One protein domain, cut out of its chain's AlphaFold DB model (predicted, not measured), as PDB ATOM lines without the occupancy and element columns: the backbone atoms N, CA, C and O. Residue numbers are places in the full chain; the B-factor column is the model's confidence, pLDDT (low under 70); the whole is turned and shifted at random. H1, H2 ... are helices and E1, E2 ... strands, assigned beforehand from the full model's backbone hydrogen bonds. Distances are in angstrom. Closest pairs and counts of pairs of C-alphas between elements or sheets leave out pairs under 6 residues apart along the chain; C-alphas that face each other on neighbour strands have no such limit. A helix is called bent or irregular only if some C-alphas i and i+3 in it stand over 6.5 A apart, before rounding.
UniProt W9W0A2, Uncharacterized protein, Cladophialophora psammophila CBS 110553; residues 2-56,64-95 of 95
ATOM      1  N   LYS A   2     -72.394 178.236 -18.282       84.00
ATOM      2  CA  LYS A   2     -72.217 179.429 -17.406       84.00
ATOM      3  C   LYS A   2     -73.552 180.015 -16.915       84.00
ATOM      4  O   LYS A   2     -73.746 180.200 -15.718       84.00
ATOM      5  N   LYS A   3     -74.498 180.211 -17.837       85.19
ATOM      6  CA  LYS A   3     -75.867 180.653 -17.536       85.19
ATOM      7  C   LYS A   3     -76.606 179.731 -16.565       85.19
ATOM      8  O   LYS A   3     -77.082 180.178 -15.530       85.19
ATOM      9  N   GLU A   4     -76.615 178.432 -16.854       88.69
ATOM     10  CA  GLU A   4     -77.233 177.421 -15.985       88.69
ATOM     11  C   GLU A   4     -76.616 177.401 -14.582       88.69
ATOM     12  O   GLU A   4     -77.313 177.151 -13.604       88.69
ATOM     13  N   TRP A   5     -75.307 177.650 -14.459       90.75
ATOM     14  CA  TRP A   5     -74.668 177.786 -13.151       90.75
ATOM     15  C   TRP A   5     -75.248 178.973 -12.372       90.75
ATOM     16  O   TRP A   5     -75.626 178.800 -11.215       90.75
ATOM     17  N   ALA A   6     -75.396 180.139 -13.005       89.25
ATOM     18  CA  ALA A   6     -75.971 181.318 -12.357       89.25
ATOM     19  C   ALA A   6     -77.435 181.097 -11.952       89.25
ATOM     20  O   ALA A   6     -77.826 181.452 -10.841       89.25
ATOM     21  N   GLU A   7     -78.226 180.446 -12.808       89.81
ATOM     22  CA  GLU A   7     -79.610 180.063 -12.507       89.81
ATOM     23  C   GLU A   7     -79.682 179.064 -11.342       89.81
ATOM     24  O   GLU A   7     -80.522 179.202 -10.454       89.81
ATOM     25  N   LYS A   8     -78.771 178.086 -11.275       92.50
ATOM     26  CA  LYS A   8     -78.683 177.164 -10.130       92.50
ATOM     27  C   LYS A   8     -78.358 177.894  -8.830       92.50
ATOM     28  O   LYS A   8     -78.953 177.568  -7.808       92.50
ATOM     29  N   MET A   9     -77.472 178.891  -8.853       92.69
ATOM     30  CA  MET A   9     -77.151 179.673  -7.650       92.69
ATOM     31  C   MET A   9     -78.379 180.403  -7.091       92.69
ATOM     32  O   MET A   9     -78.493 180.530  -5.874       92.69
ATOM     33  N   VAL A  10     -79.321 180.821  -7.949       91.25
ATOM     34  CA  VAL A  10     -80.586 181.443  -7.513       91.25
ATOM     35  C   VAL A  10     -81.432 180.462  -6.703       91.25
ATOM     36  O   VAL A  10     -82.031 180.844  -5.706       91.25
ATOM     37  N   HIS A  11     -81.447 179.188  -7.094       91.06
ATOM     38  CA  HIS A  11     -82.231 178.157  -6.411       91.06
ATOM     39  C   HIS A  11     -81.551 177.623  -5.142       91.06
ATOM     40  O   HIS A  11     -82.226 177.098  -4.261       91.06
ATOM     41  N   LEU A  12     -80.221 177.724  -5.049       92.94
ATOM     42  CA  LEU A  12     -79.449 177.207  -3.914       92.94
ATOM     43  C   LEU A  12     -79.343 178.195  -2.748       92.94
ATOM     44  O   LEU A  12     -79.138 177.772  -1.610       92.94
ATOM     45  N   LEU A  13     -79.438 179.498  -3.012       92.50
ATOM     46  CA  LEU A  13     -79.214 180.530  -2.005       92.50
ATOM     47  C   LEU A  13     -80.533 181.136  -1.518       92.50
ATOM     48  O   LEU A  13     -81.385 181.539  -2.300       92.50
ATOM     49  N   SER A  14     -80.683 181.245  -0.194       90.00
ATOM     50  CA  SER A  14     -81.750 182.052   0.411       90.00
ATOM     51  C   SER A  14     -81.555 183.540   0.061       90.00
ATOM     52  O   SER A  14     -80.407 183.992   0.026       90.00
ATOM     53  N   PRO A  15     -82.625 184.350  -0.092       87.06
ATOM     54  CA  PRO A  15     -82.532 185.802  -0.322       87.06
ATOM     55  C   PRO A  15     -81.760 186.596   0.752       87.06
ATOM     56  O   PRO A  15     -81.371 187.752   0.549       87.06
ATOM     57  N   SER A  16     -81.553 185.999   1.929       89.06
ATOM     58  CA  SER A  16     -80.741 186.560   3.012       89.06
ATOM     59  C   SER A  16     -79.237 186.325   2.846       89.06
ATOM     60  O   SER A  16     -78.451 186.973   3.532       89.06
ATOM     61  N   ASN A  17     -78.833 185.392   1.985       93.06
ATOM     62  CA  ASN A  17     -77.453 184.940   1.874       93.06
ATOM     63  C   ASN A  17     -76.671 185.757   0.843       93.06
ATOM     64  O   ASN A  17     -77.236 186.473   0.012       93.06
ATOM     65  N   ILE A  18     -75.347 185.628   0.908       94.19
ATOM     66  CA  ILE A  18     -74.413 186.322   0.029       94.19
ATOM     67  C   ILE A  18     -73.659 185.284  -0.797       94.19
ATOM     68  O   ILE A  18     -73.097 184.336  -0.250       94.19
ATOM     69  N   LEU A  19     -73.626 185.489  -2.109       94.88
ATOM     70  CA  LEU A  19     -72.738 184.778  -3.018       94.88
ATOM     71  C   LEU A  19     -71.413 185.541  -3.094       94.88
ATOM     72  O   LEU A  19     -71.391 186.709  -3.481       94.88
ATOM     73  N   VAL A  20     -70.317 184.887  -2.713       94.19
ATOM     74  CA  VAL A  20     -68.960 185.440  -2.812       94.19
ATOM     75  C   VAL A  20     -68.268 184.809  -4.017       94.19
ATOM     76  O   VAL A  20     -68.162 183.587  -4.097       94.19
ATOM     77  N   CYS A  21     -67.801 185.635  -4.948       92.19
ATOM     78  CA  CYS A  21     -67.079 185.208  -6.139       92.19
ATOM     79  C   CYS A  21     -65.631 185.691  -6.062       92.19
ATOM     80  O   CYS A  21     -65.379 186.873  -5.833       92.19
ATOM     81  N   VAL A  22     -64.693 184.768  -6.266       89.50
ATOM     82  CA  VAL A  22     -63.271 185.074  -6.448       89.50
ATOM     83  C   VAL A  22     -63.013 185.142  -7.946       89.50
ATOM     84  O   VAL A  22     -63.280 184.181  -8.665       89.50
ATOM     85  N   GLU A  23     -62.527 186.280  -8.419       87.00
ATOM     86  CA  GLU A  23     -62.296 186.545  -9.833       87.00
ATOM     87  C   GLU A  23     -60.797 186.433 -10.130       87.00
ATOM     88  O   GLU A  23     -60.024 187.346  -9.852       87.00
ATOM     89  N   PHE A  24     -60.400 185.280 -10.673       82.69
ATOM     90  CA  PHE A  24     -59.047 184.976 -11.129       82.69
ATOM     91  C   PHE A  24     -59.067 183.950 -12.279       82.69
ATOM     92  O   PHE A  24     -59.774 182.942 -12.168       82.69
ATOM     93  N   PRO A  25     -58.242 184.112 -13.330       78.25
ATOM     94  CA  PRO A  25     -57.440 185.287 -13.689       78.25
ATOM     95  C   PRO A  25     -58.247 186.376 -14.418       78.25
ATOM     96  O   PRO A  25     -59.063 186.065 -15.287       78.25
ATOM     97  N   LEU A  26     -57.967 187.658 -14.141       80.88
ATOM     98  CA  LEU A  26     -58.546 188.779 -14.905       80.88
ATOM     99  C   LEU A  26     -57.662 189.286 -16.056       80.88
ATOM    100  O   LEU A  26     -58.160 189.987 -16.926       80.88
ATOM    101  N   TYR A  27     -56.374 188.933 -16.094       78.12
ATOM    102  CA  TYR A  27     -55.456 189.329 -17.178       78.12
ATOM    103  C   TYR A  27     -55.605 188.481 -18.451       78.12
ATOM    104  O   TYR A  27     -55.020 188.804 -19.481       78.12
ATOM    105  N   LYS A  28     -56.280 187.335 -18.352       76.50
ATOM    106  CA  LYS A  28     -56.396 186.363 -19.437       76.50
ATOM    107  C   LYS A  28     -57.598 186.712 -20.298       76.50
ATOM    108  O   LYS A  28     -58.655 187.025 -19.746       76.50
ATOM    109  N   ASP A  29     -57.454 186.607 -21.616       78.81
ATOM    110  CA  ASP A  29     -58.567 186.853 -22.528       78.81
ATOM    111  C   ASP A  29     -59.702 185.844 -22.228       78.81
ATOM    112  O   ASP A  29     -59.458 184.630 -22.188       78.81
ATOM    113  N   PRO A  30     -60.945 186.305 -21.984       76.06
ATOM    114  CA  PRO A  30     -62.111 185.442 -21.784       76.06
ATOM    115  C   PRO A  30     -62.372 184.435 -22.917       76.06
ATOM    116  O   PRO A  30     -63.064 183.438 -22.691       76.06
ATOM    117  N   ASN A  31     -61.834 184.679 -24.116       77.06
ATOM    118  CA  ASN A  31     -61.929 183.795 -25.278       77.06
ATOM    119  C   ASN A  31     -60.881 182.669 -25.285       77.06
ATOM    120  O   ASN A  31     -60.996 181.726 -26.075       77.06
ATOM    121  N   GLU A  32     -59.870 182.714 -24.412       78.94
ATOM    122  CA  GLU A  32     -58.904 181.624 -24.291       78.94
ATOM    123  C   GLU A  32     -59.565 180.361 -23.713       78.94
ATOM    124  O   GLU A  32     -60.066 180.333 -22.588       78.94
ATOM    125  N   GLN A  33     -59.516 179.262 -24.471       70.31
ATOM    126  CA  GLN A  33     -60.211 178.010 -24.135       70.31
ATOM    127  C   GLN A  33     -59.471 177.119 -23.118       70.31
ATOM    128  O   GLN A  33     -59.895 175.991 -22.864       70.31
ATOM    129  N   SER A  34     -58.374 177.591 -22.520       71.38
ATOM    130  CA  SER A  34     -57.581 176.809 -21.564       71.38
ATOM    131  C   SER A  34     -57.886 177.194 -20.108       71.38
ATOM    132  O   SER A  34     -57.986 178.380 -19.797       71.38
ATOM    133  N   PRO A  35     -58.001 176.232 -19.177       76.88
ATOM    134  CA  PRO A  35     -58.036 176.539 -17.751       76.88
ATOM    135  C   PRO A  35     -56.685 177.093 -17.251       76.88
ATOM    136  O   PRO A  35     -55.638 176.687 -17.761       76.88
ATOM    137  N   PRO A  36     -56.674 177.982 -16.242       75.19
ATOM    138  CA  PRO A  36     -57.839 178.689 -15.705       75.19
ATOM    139  C   PRO A  36     -58.409 179.675 -16.745       75.19
ATOM    140  O   PRO A  36     -57.644 180.279 -17.495       75.19
ATOM    141  N   TRP A  37     -59.736 179.796 -16.828       78.19
ATOM    142  CA  TRP A  37     -60.422 180.634 -17.827       78.19
ATOM    143  C   TRP A  37     -60.342 182.121 -17.475       78.19
ATOM    144  O   TRP A  37     -60.409 182.463 -16.299       78.19
ATOM    145  N   GLY A  38     -60.258 183.002 -18.475       80.81
ATOM    146  CA  GLY A  38     -60.349 184.447 -18.252       80.81
ATOM    147  C   GLY A  38     -61.719 184.842 -17.695       80.81
ATOM    148  O   GLY A  38     -62.753 184.465 -18.252       80.81
ATOM    149  N   LEU A  39     -61.730 185.578 -16.580       83.00
ATOM    150  CA  LEU A  39     -62.961 185.984 -15.880       83.00
ATOM    151  C   LEU A  39     -63.278 187.479 -16.003       83.00
ATOM    152  O   LEU A  39     -64.241 187.948 -15.393       83.00
ATOM    153  N   GLN A  40     -62.512 188.230 -16.799       84.19
ATOM    154  CA  GLN A  40     -62.732 189.662 -16.995       84.19
ATOM    155  C   GLN A  40     -64.180 189.931 -17.419       84.19
ATOM    156  O   GLN A  40     -64.659 189.348 -18.382       84.19
ATOM    157  N   GLY A  41     -64.903 190.747 -16.641       83.31
ATOM    158  CA  GLY A  41     -66.300 191.135 -16.896       83.31
ATOM    159  C   GLY A  41     -67.348 190.012 -16.826       83.31
ATOM    160  O   GLY A  41     -68.542 190.295 -16.951       83.31
ATOM    161  N   LEU A  42     -66.945 188.762 -16.573       88.56
ATOM    162  CA  LEU A  42     -67.818 187.591 -16.663       88.56
ATOM    163  C   LEU A  42     -68.981 187.653 -15.671       88.56
ATOM    164  O   LEU A  42     -70.140 187.508 -16.056       88.56
ATOM    165  N   TYR A  43     -68.679 187.850 -14.385       90.12
ATOM    166  CA  TYR A  43     -69.703 187.827 -13.341       90.12
ATOM    167  C   TYR A  43     -70.673 188.996 -13.456       90.12
ATOM    168  O   TYR A  43     -71.845 188.836 -13.132       90.12
ATOM    169  N   TRP A  44     -70.232 190.148 -13.966       89.25
ATOM    170  CA  TRP A  44     -71.139 191.266 -14.219       89.25
ATOM    171  C   TRP A  44     -72.158 190.932 -15.305       89.25
ATOM    172  O   TRP A  44     -73.361 191.038 -15.063       89.25
ATOM    173  N   ASN A  45     -71.689 190.446 -16.453       89.19
ATOM    174  CA  ASN A  45     -72.562 190.047 -17.551       89.19
ATOM    175  C   ASN A  45     -73.523 188.910 -17.150       89.19
ATOM    176  O   ASN A  45     -74.699 188.893 -17.508       89.19
ATOM    177  N   LEU A  46     -73.030 187.968 -16.350       89.94
ATOM    178  CA  LEU A  46     -73.784 186.789 -15.957       89.94
ATOM    179  C   LEU A  46     -74.780 187.049 -14.815       89.94
ATOM    180  O   LEU A  46     -75.928 186.619 -14.891       89.94
ATOM    181  N   LEU A  47     -74.348 187.718 -13.744       91.44
ATOM    182  CA  LEU A  47     -75.135 187.899 -12.519       91.44
ATOM    183  C   LEU A  47     -75.883 189.235 -12.510       91.44
ATOM    184  O   LEU A  47     -77.058 189.265 -12.149       91.44
ATOM    185  N   GLY A  48     -75.218 190.319 -12.920       89.12
ATOM    186  CA  GLY A  48     -75.794 191.666 -12.941       89.12
ATOM    187  C   GLY A  48     -76.717 191.899 -14.138       89.12
ATOM    188  O   GLY A  48     -77.832 192.387 -13.973       89.12
ATOM    189  N   GLU A  49     -76.277 191.507 -15.335       88.88
ATOM    190  CA  GLU A  49     -77.044 191.663 -16.585       88.88
ATOM    191  C   GLU A  49     -77.854 190.411 -16.964       88.88
ATOM    192  O   GLU A  49     -78.611 190.428 -17.933       88.88
ATOM    193  N   GLY A  50     -77.697 189.304 -16.230       84.81
ATOM    194  CA  GLY A  50     -78.492 188.089 -16.442       84.81
ATOM    195  C   GLY A  50     -78.377 187.480 -17.846       84.81
ATOM    196  O   GLY A  50     -79.343 186.870 -18.315       84.81
ATOM    197  N   VAL A  51     -77.246 187.675 -18.535       86.88
ATOM    198  CA  VAL A  51     -77.040 187.239 -19.927       86.88
ATOM    199  C   VAL A  51     -76.529 185.789 -19.953       86.88
ATOM    200  O   VAL A  51     -77.236 184.876 -19.518       86.88
ATOM    201  N   ASP A  52     -75.333 185.533 -20.481       82.88
ATOM    202  CA  ASP A  52     -74.779 184.191 -20.675       82.88
ATOM    203  C   ASP A  52     -73.313 184.054 -20.228       82.88
ATOM    204  O   ASP A  52     -72.801 182.931 -20.144       82.88
ATOM    205  N   GLY A  53     -72.657 185.157 -19.855       76.62
ATOM    206  CA  GLY A  53     -71.243 185.168 -19.498       76.62
ATOM    207  C   GLY A  53     -70.325 185.077 -20.722       76.62
ATOM    208  O   GLY A  53     -69.233 184.499 -20.630       76.62
ATOM    209  N   ILE A  54     -70.766 185.579 -21.874       75.19
ATOM    210  CA  ILE A  54     -69.942 185.763 -23.068       75.19
ATOM    211  C   ILE A  54     -69.821 187.267 -23.319       75.19
ATOM    212  O   ILE A  54     -70.804 187.962 -23.565       75.19
ATOM    213  N   LEU A  55     -68.593 187.785 -23.236       69.69
ATOM    214  CA  LEU A  55     -68.319 189.175 -23.582       69.69
ATOM    215  C   LEU A  55     -68.240 189.296 -25.105       69.69
ATOM    216  O   LEU A  55     -67.230 188.954 -25.711       69.69
ATOM    217  N   HIS A  56     -69.323 189.756 -25.724       62.22
ATOM    218  CA  HIS A  56     -69.335 190.094 -27.144       62.22
ATOM    219  C   HIS A  56     -68.740 191.497 -27.360       62.22
ATOM    220  O   HIS A  56     -69.090 192.436 -26.650       62.22
ATOM    221  N   ARG A  64     -81.360 192.448 -19.526       63.81
ATOM    222  CA  ARG A  64     -82.326 191.953 -18.561       63.81
ATOM    223  C   ARG A  64     -81.719 192.265 -17.209       63.81
ATOM    224  O   ARG A  64     -80.539 192.047 -16.986       63.81
ATOM    225  N   GLN A  65     -82.486 192.860 -16.314       75.12
ATOM    226  CA  GLN A  65     -81.996 193.016 -14.956       75.12
ATOM    227  C   GLN A  65     -81.774 191.608 -14.390       75.12
ATOM    228  O   GLN A  65     -82.711 190.808 -14.358       75.12
ATOM    229  N   GLY A  66     -80.529 191.274 -14.051       81.81
ATOM    230  CA  GLY A  66     -80.196 189.983 -13.468       81.81
ATOM    231  C   GLY A  66     -80.818 189.824 -12.083       81.81
ATOM    232  O   GLY A  66     -81.200 190.795 -11.430       81.81
ATOM    233  N   TRP A  67     -80.896 188.581 -11.612       87.50
ATOM    234  CA  TRP A  67     -81.443 188.253 -10.289       87.50
ATOM    235  C   TRP A  67     -80.551 188.724  -9.134       87.50
ATOM    236  O   TRP A  67     -80.967 188.703  -7.977       87.50
ATOM    237  N   TRP A  68     -79.318 189.138  -9.434       91.69
ATOM    238  CA  TRP A  68     -78.306 189.469  -8.448       91.69
ATOM    239  C   TRP A  68     -77.986 190.957  -8.435       91.69
ATOM    240  O   TRP A  68     -77.687 191.571  -9.459       91.69
ATOM    241  N   LYS A  69     -77.906 191.510  -7.231       92.25
ATOM    242  CA  LYS A  69     -77.350 192.829  -6.966       92.25
ATOM    243  C   LYS A  69     -75.940 192.697  -6.405       92.25
ATOM    244  O   LYS A  69     -75.730 192.043  -5.381       92.25
ATOM    245  N   ARG A  70     -74.971 193.361  -7.041       93.25
ATOM    246  CA  ARG A  70     -73.602 193.462  -6.517       93.25
ATOM    247  C   ARG A  70     -73.583 194.382  -5.298       93.25
ATOM    248  O   ARG A  70     -73.976 195.543  -5.393       93.25
ATOM    249  N   LEU A  71     -73.138 193.853  -4.165       93.00
ATOM    250  CA  LEU A  71     -72.975 194.586  -2.910       93.00
ATOM    251  C   LEU A  71     -71.587 195.218  -2.801       93.00
ATOM    252  O   LEU A  71     -71.463 196.352  -2.352       93.00
ATOM    253  N   LEU A  72     -70.555 194.478  -3.210       93.31
ATOM    254  CA  LEU A  72     -69.162 194.896  -3.108       93.31
ATOM    255  C   LEU A  72     -68.355 194.292  -4.258       93.31
ATOM    256  O   LEU A  72     -68.658 193.200  -4.739       93.31
ATOM    257  N   SER A  73     -67.318 195.006  -4.677       91.00
ATOM    258  CA  SER A  73     -66.233 194.489  -5.502       91.00
ATOM    259  C   SER A  73     -64.958 195.174  -5.037       91.00
ATOM    260  O   SER A  73     -64.918 196.403  -4.991       91.00
ATOM    261  N   TYR A  74     -63.965 194.398  -4.614       89.94
ATOM    262  CA  TYR A  74     -62.710 194.937  -4.096       89.94
ATOM    263  C   TYR A  74     -61.528 194.044  -4.469       89.94
ATOM    264  O   TYR A  74     -61.701 192.845  -4.695       89.94
ATOM    265  N   SER A  75     -60.336 194.638  -4.516       86.62
ATOM    266  CA  SER A  75     -59.080 193.905  -4.666       86.62
ATOM    267  C   SER A  75     -58.509 193.592  -3.276       86.62
ATOM    268  O   SER A  75     -58.406 194.513  -2.456       86.62
ATOM    269  N   PRO A  76     -58.192 192.325  -2.955       84.19
ATOM    270  CA  PRO A  76     -57.599 191.964  -1.670       84.19
ATOM    271  C   PRO A  76     -56.210 192.585  -1.455       84.19
ATOM    272  O   PRO A  76     -55.424 192.704  -2.387       84.19
ATOM    273  N   GLU A  77     -55.861 192.888  -0.199       80.12
ATOM    274  CA  GLU A  77     -54.520 193.394   0.158       80.12
ATOM    275  C   GLU A  77     -53.404 192.379  -0.127       80.12
ATOM    276  O   GLU A  77     -52.263 192.751  -0.396       80.12
ATOM    277  N   ARG A  78     -53.728 191.083  -0.052       77.25
ATOM    278  CA  ARG A  78     -52.824 189.989  -0.403       77.25
ATOM    279  C   ARG A  78     -53.305 189.342  -1.687       77.25
ATOM    280  O   ARG A  78     -54.373 188.733  -1.704       77.25
ATOM    281  N   THR A  79     -52.489 189.446  -2.724       73.75
ATOM    282  CA  THR A  79     -52.693 188.781  -4.015       73.75
ATOM    283  C   THR A  79     -51.586 187.758  -4.239       73.75
ATOM    284  O   THR A  79     -50.536 187.806  -3.590       73.75
ATOM    285  N   CYS A  80     -51.833 186.774  -5.101       63.59
ATOM    286  CA  CYS A  80     -50.827 185.759  -5.404       63.59
ATOM    287  C   CYS A  80     -49.659 186.383  -6.188       63.59
ATOM    288  O   CYS A  80     -49.864 186.943  -7.262       63.59
ATOM    289  N   GLU A  81     -48.423 186.211  -5.693       61.06
ATOM    290  CA  GLU A  81     -47.196 186.807  -6.267       61.06
ATOM    291  C   GLU A  81     -46.978 186.490  -7.749       61.06
ATOM    292  O   GLU A  81     -46.290 187.225  -8.449       61.06
ATOM    293  N   VAL A  82     -47.574 185.401  -8.245       59.16
ATOM    294  CA  VAL A  82     -47.413 184.990  -9.635       59.16
ATOM    295  C   VAL A  82     -47.891 186.088 -10.591       59.16
ATOM    296  O   VAL A  82     -47.343 186.139 -11.691       59.16
ATOM    297  N   ARG A  83     -48.873 186.946 -10.236       58.25
ATOM    298  CA  ARG A  83     -49.448 187.961 -11.152       58.25
ATOM    299  C   ARG A  83     -50.060 189.151 -10.403       58.25
ATOM    300  O   ARG A  83     -51.152 189.045  -9.856       58.25
ATOM    301  N   GLU A  84     -49.357 190.283 -10.438       54.84
ATOM    302  CA  GLU A  84     -49.717 191.592  -9.872       54.84
ATOM    303  C   GLU A  84     -51.222 191.927  -9.944       54.84
ATOM    304  O   GLU A  84     -51.766 192.186 -11.015       54.84
ATOM    305  N   GLY A  85     -51.884 191.976  -8.783       57.09
ATOM    306  CA  GLY A  85     -52.975 192.923  -8.504       57.09
ATOM    307  C   GLY A  85     -54.276 192.794  -9.299       57.09
ATOM    308  O   GLY A  85     -55.099 193.703  -9.244       57.09
ATOM    309  N   THR A  86     -54.485 191.701 -10.033       71.12
ATOM    310  CA  THR A  86     -55.699 191.515 -10.847       71.12
ATOM    311  C   THR A  86     -56.728 190.588 -10.207       71.12
ATOM    312  O   THR A  86     -57.736 190.282 -10.832       71.12
ATOM    313  N   ASP A  87     -56.519 190.166  -8.962       83.31
ATOM    314  CA  ASP A  87     -57.517 189.401  -8.220       83.31
ATOM    315  C   ASP A  87     -58.599 190.343  -7.692       83.31
ATOM    316  O   ASP A  87     -58.310 191.358  -7.045       83.31
ATOM    317  N   MET A  88     -59.855 189.979  -7.929       88.44
ATOM    318  CA  MET A  88     -61.001 190.683  -7.365       88.44
ATOM    319  C   MET A  88     -61.860 189.720  -6.563       88.44
ATOM    320  O   MET A  88     -61.976 188.536  -6.874       88.44
ATOM    321  N   VAL A  89     -62.498 190.241  -5.525       90.44
ATOM    322  CA  VAL A  89     -63.559 189.547  -4.805       90.44
ATOM    323  C   VAL A  89     -64.827 190.365  -4.953       90.44
ATOM    324  O   VAL A  89     -64.849 191.562  -4.656       90.44
ATOM    325  N   SER A  90     -65.895 189.720  -5.410       92.94
ATOM    326  CA  SER A  90     -67.213 190.331  -5.534       92.94
ATOM    327  C   SER A  90     -68.243 189.620  -4.665       92.94
ATOM    328  O   SER A  90     -68.200 188.409  -4.455       92.94
ATOM    329  N   MET A  91     -69.165 190.403  -4.111       94.94
ATOM    330  CA  MET A  91     -70.232 189.922  -3.237       94.94
ATOM    331  C   MET A  91     -71.578 190.265  -3.857       94.94
ATOM    332  O   MET A  91     -71.811 191.414  -4.242       94.94
ATOM    333  N   TRP A  92     -72.473 189.287  -3.915       94.69
ATOM    334  CA  TRP A  92     -73.751 189.382  -4.608       94.69
ATOM    335  C   TRP A  92     -74.891 188.924  -3.711       94.69
ATOM    336  O   TRP A  92     -74.733 188.009  -2.903       94.69
ATOM    337  N   ARG A  93     -76.056 189.545  -3.876       94.31
ATOM    338  CA  ARG A  93     -77.280 189.185  -3.162       94.31
ATOM    339  C   ARG A  93     -78.438 189.058  -4.135       94.31
ATOM    340  O   ARG A  93     -78.523 189.847  -5.071       94.31
ATOM    341  N   LEU A  94     -79.317 188.094  -3.891       92.19
ATOM    342  CA  LEU A  94     -80.569 187.971  -4.631       92.19
ATOM    343  C   LEU A  94     -81.469 189.186  -4.388       92.19
ATOM    344  O   LEU A  94     -81.521 189.717  -3.274       92.19
ATOM    345  N   THR A  95     -82.148 189.610  -5.447       80.75
ATOM    346  CA  THR A  95     -83.049 190.771  -5.470       80.75
ATOM    347  C   THR A  95     -84.473 190.351  -5.771       80.75
ATOM    348  O   THR A  95     -84.643 189.381  -6.542       80.75
TER     349      THR A  95
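What this domain is: This is residues 2 to 56 and 64 to 95 of the 95 residues of an uncharacterized protein of Cladophialophora psammophila CBS 110553 (UniProt W9W0A2). A small sheet of three antiparallel strands has the short helix H2 lying along it over one face, while a second helix, H1, packs on H2 at a steep angle and grazes the sheet. The other face of the sheet has no named helix over it, and two long loops, residues 24 to 41 and residues 75 to 87, lie toward the end of the domain far from H1. The printed part has 87 residues, with two named helices and three named strands in the order H1, E1, H2, E2, E3 along the chain; the sheet runs E1, E3, E2. The class is mixed, helices and strands, with under half of the printed residues in named elements. The whole is compact, with a radius of gyration of the C-alphas of 13.3 A and spans of 36 by 29 by 18 A.

Where its parts are: The printed part begins with helix H1, residues 2 to 12, which measures 15.5 A from its first to its last C-alpha; C-alpha 2 is at (-72.217, 179.429, -17.406). A short link of 6 residues leads to strand E1, residues 19 to 23, 12.6 A long. After a long link of 18 residues comes helix H2, residues 42 to 48, 9.7 A long, with C-alpha 42 at (-67.818, 187.591, -16.663). Strand E2, residues 68 to 74, follows beyond a cut and is 17.1 A long. A long link of 13 residues then leads to strand E3, residues 88 to 94, 19.9 A long, which ends with C-alpha 94 at (-80.569, 187.971, -4.631). Neither helix is bent or irregular.

How they stand to each other: In the sheet, E3 is the inner strand and E1 and E2 are the edge strands. E1 and E3 are antiparallel, with 155 degrees between their directions; C-alphas 20 and 91 face each other at 4.7 A. Across this pair N 21 and O 90 are 2.8 A apart and N 90 and O 21 are 2.9 A apart, both within hydrogen-bond range. E2 and E3 form an antiparallel hairpin, with 157 degrees between their directions and with C-alphas 90 and 73 facing each other at 4.3 A. Here N 71 and O 91 are within hydrogen-bond range at 2.8 A, as are N 93 and O 69 at 2.9 A. H2 is on the sheet at a height over the sheet of 8.0 A. It lies over E3, on which 4 of its 7 C-alphas fall, and is only just not over E2, on which 2 fall. On the local plane its line and that of E3 stand at 17 degrees, and H2 runs along the strands. The closest C-alphas of H2 and E2 are those of Leu 47 and Trp 68, 5.4 A apart. H2 and E3 are near each other, with 7 pairs of C-alphas within 10 A. H1 and H2 touch, their closest C-alphas being those of Ala 6 and Leu 47 at 6.6 A, and they run the same way at a steep tilt of 43 degrees. H1 is on the sheet but only grazes it, with its residues 6 to 10; the closest C-alphas of H1 and E3 are those of Val 10 and Leu 94, 7.1 A apart. In H1 and H2 every O i to N i+4 pair is within hydrogen-bond range.

The domain as a whole: The two C-alphas farthest apart are those of Arg 64 and Glu 81, at 37.6 A. Residues 57 to 63 are not printed, and C-alphas 56 and 64 stand 15.7 A apart across this cut, which falls in the link from H2 to E2. The links from E1 to H2 and from E2 to E3 are long. The mean pLDDT of the printed part is 83.3; residues 55 to 56, residue 64 and residues 80 to 85 are under 70.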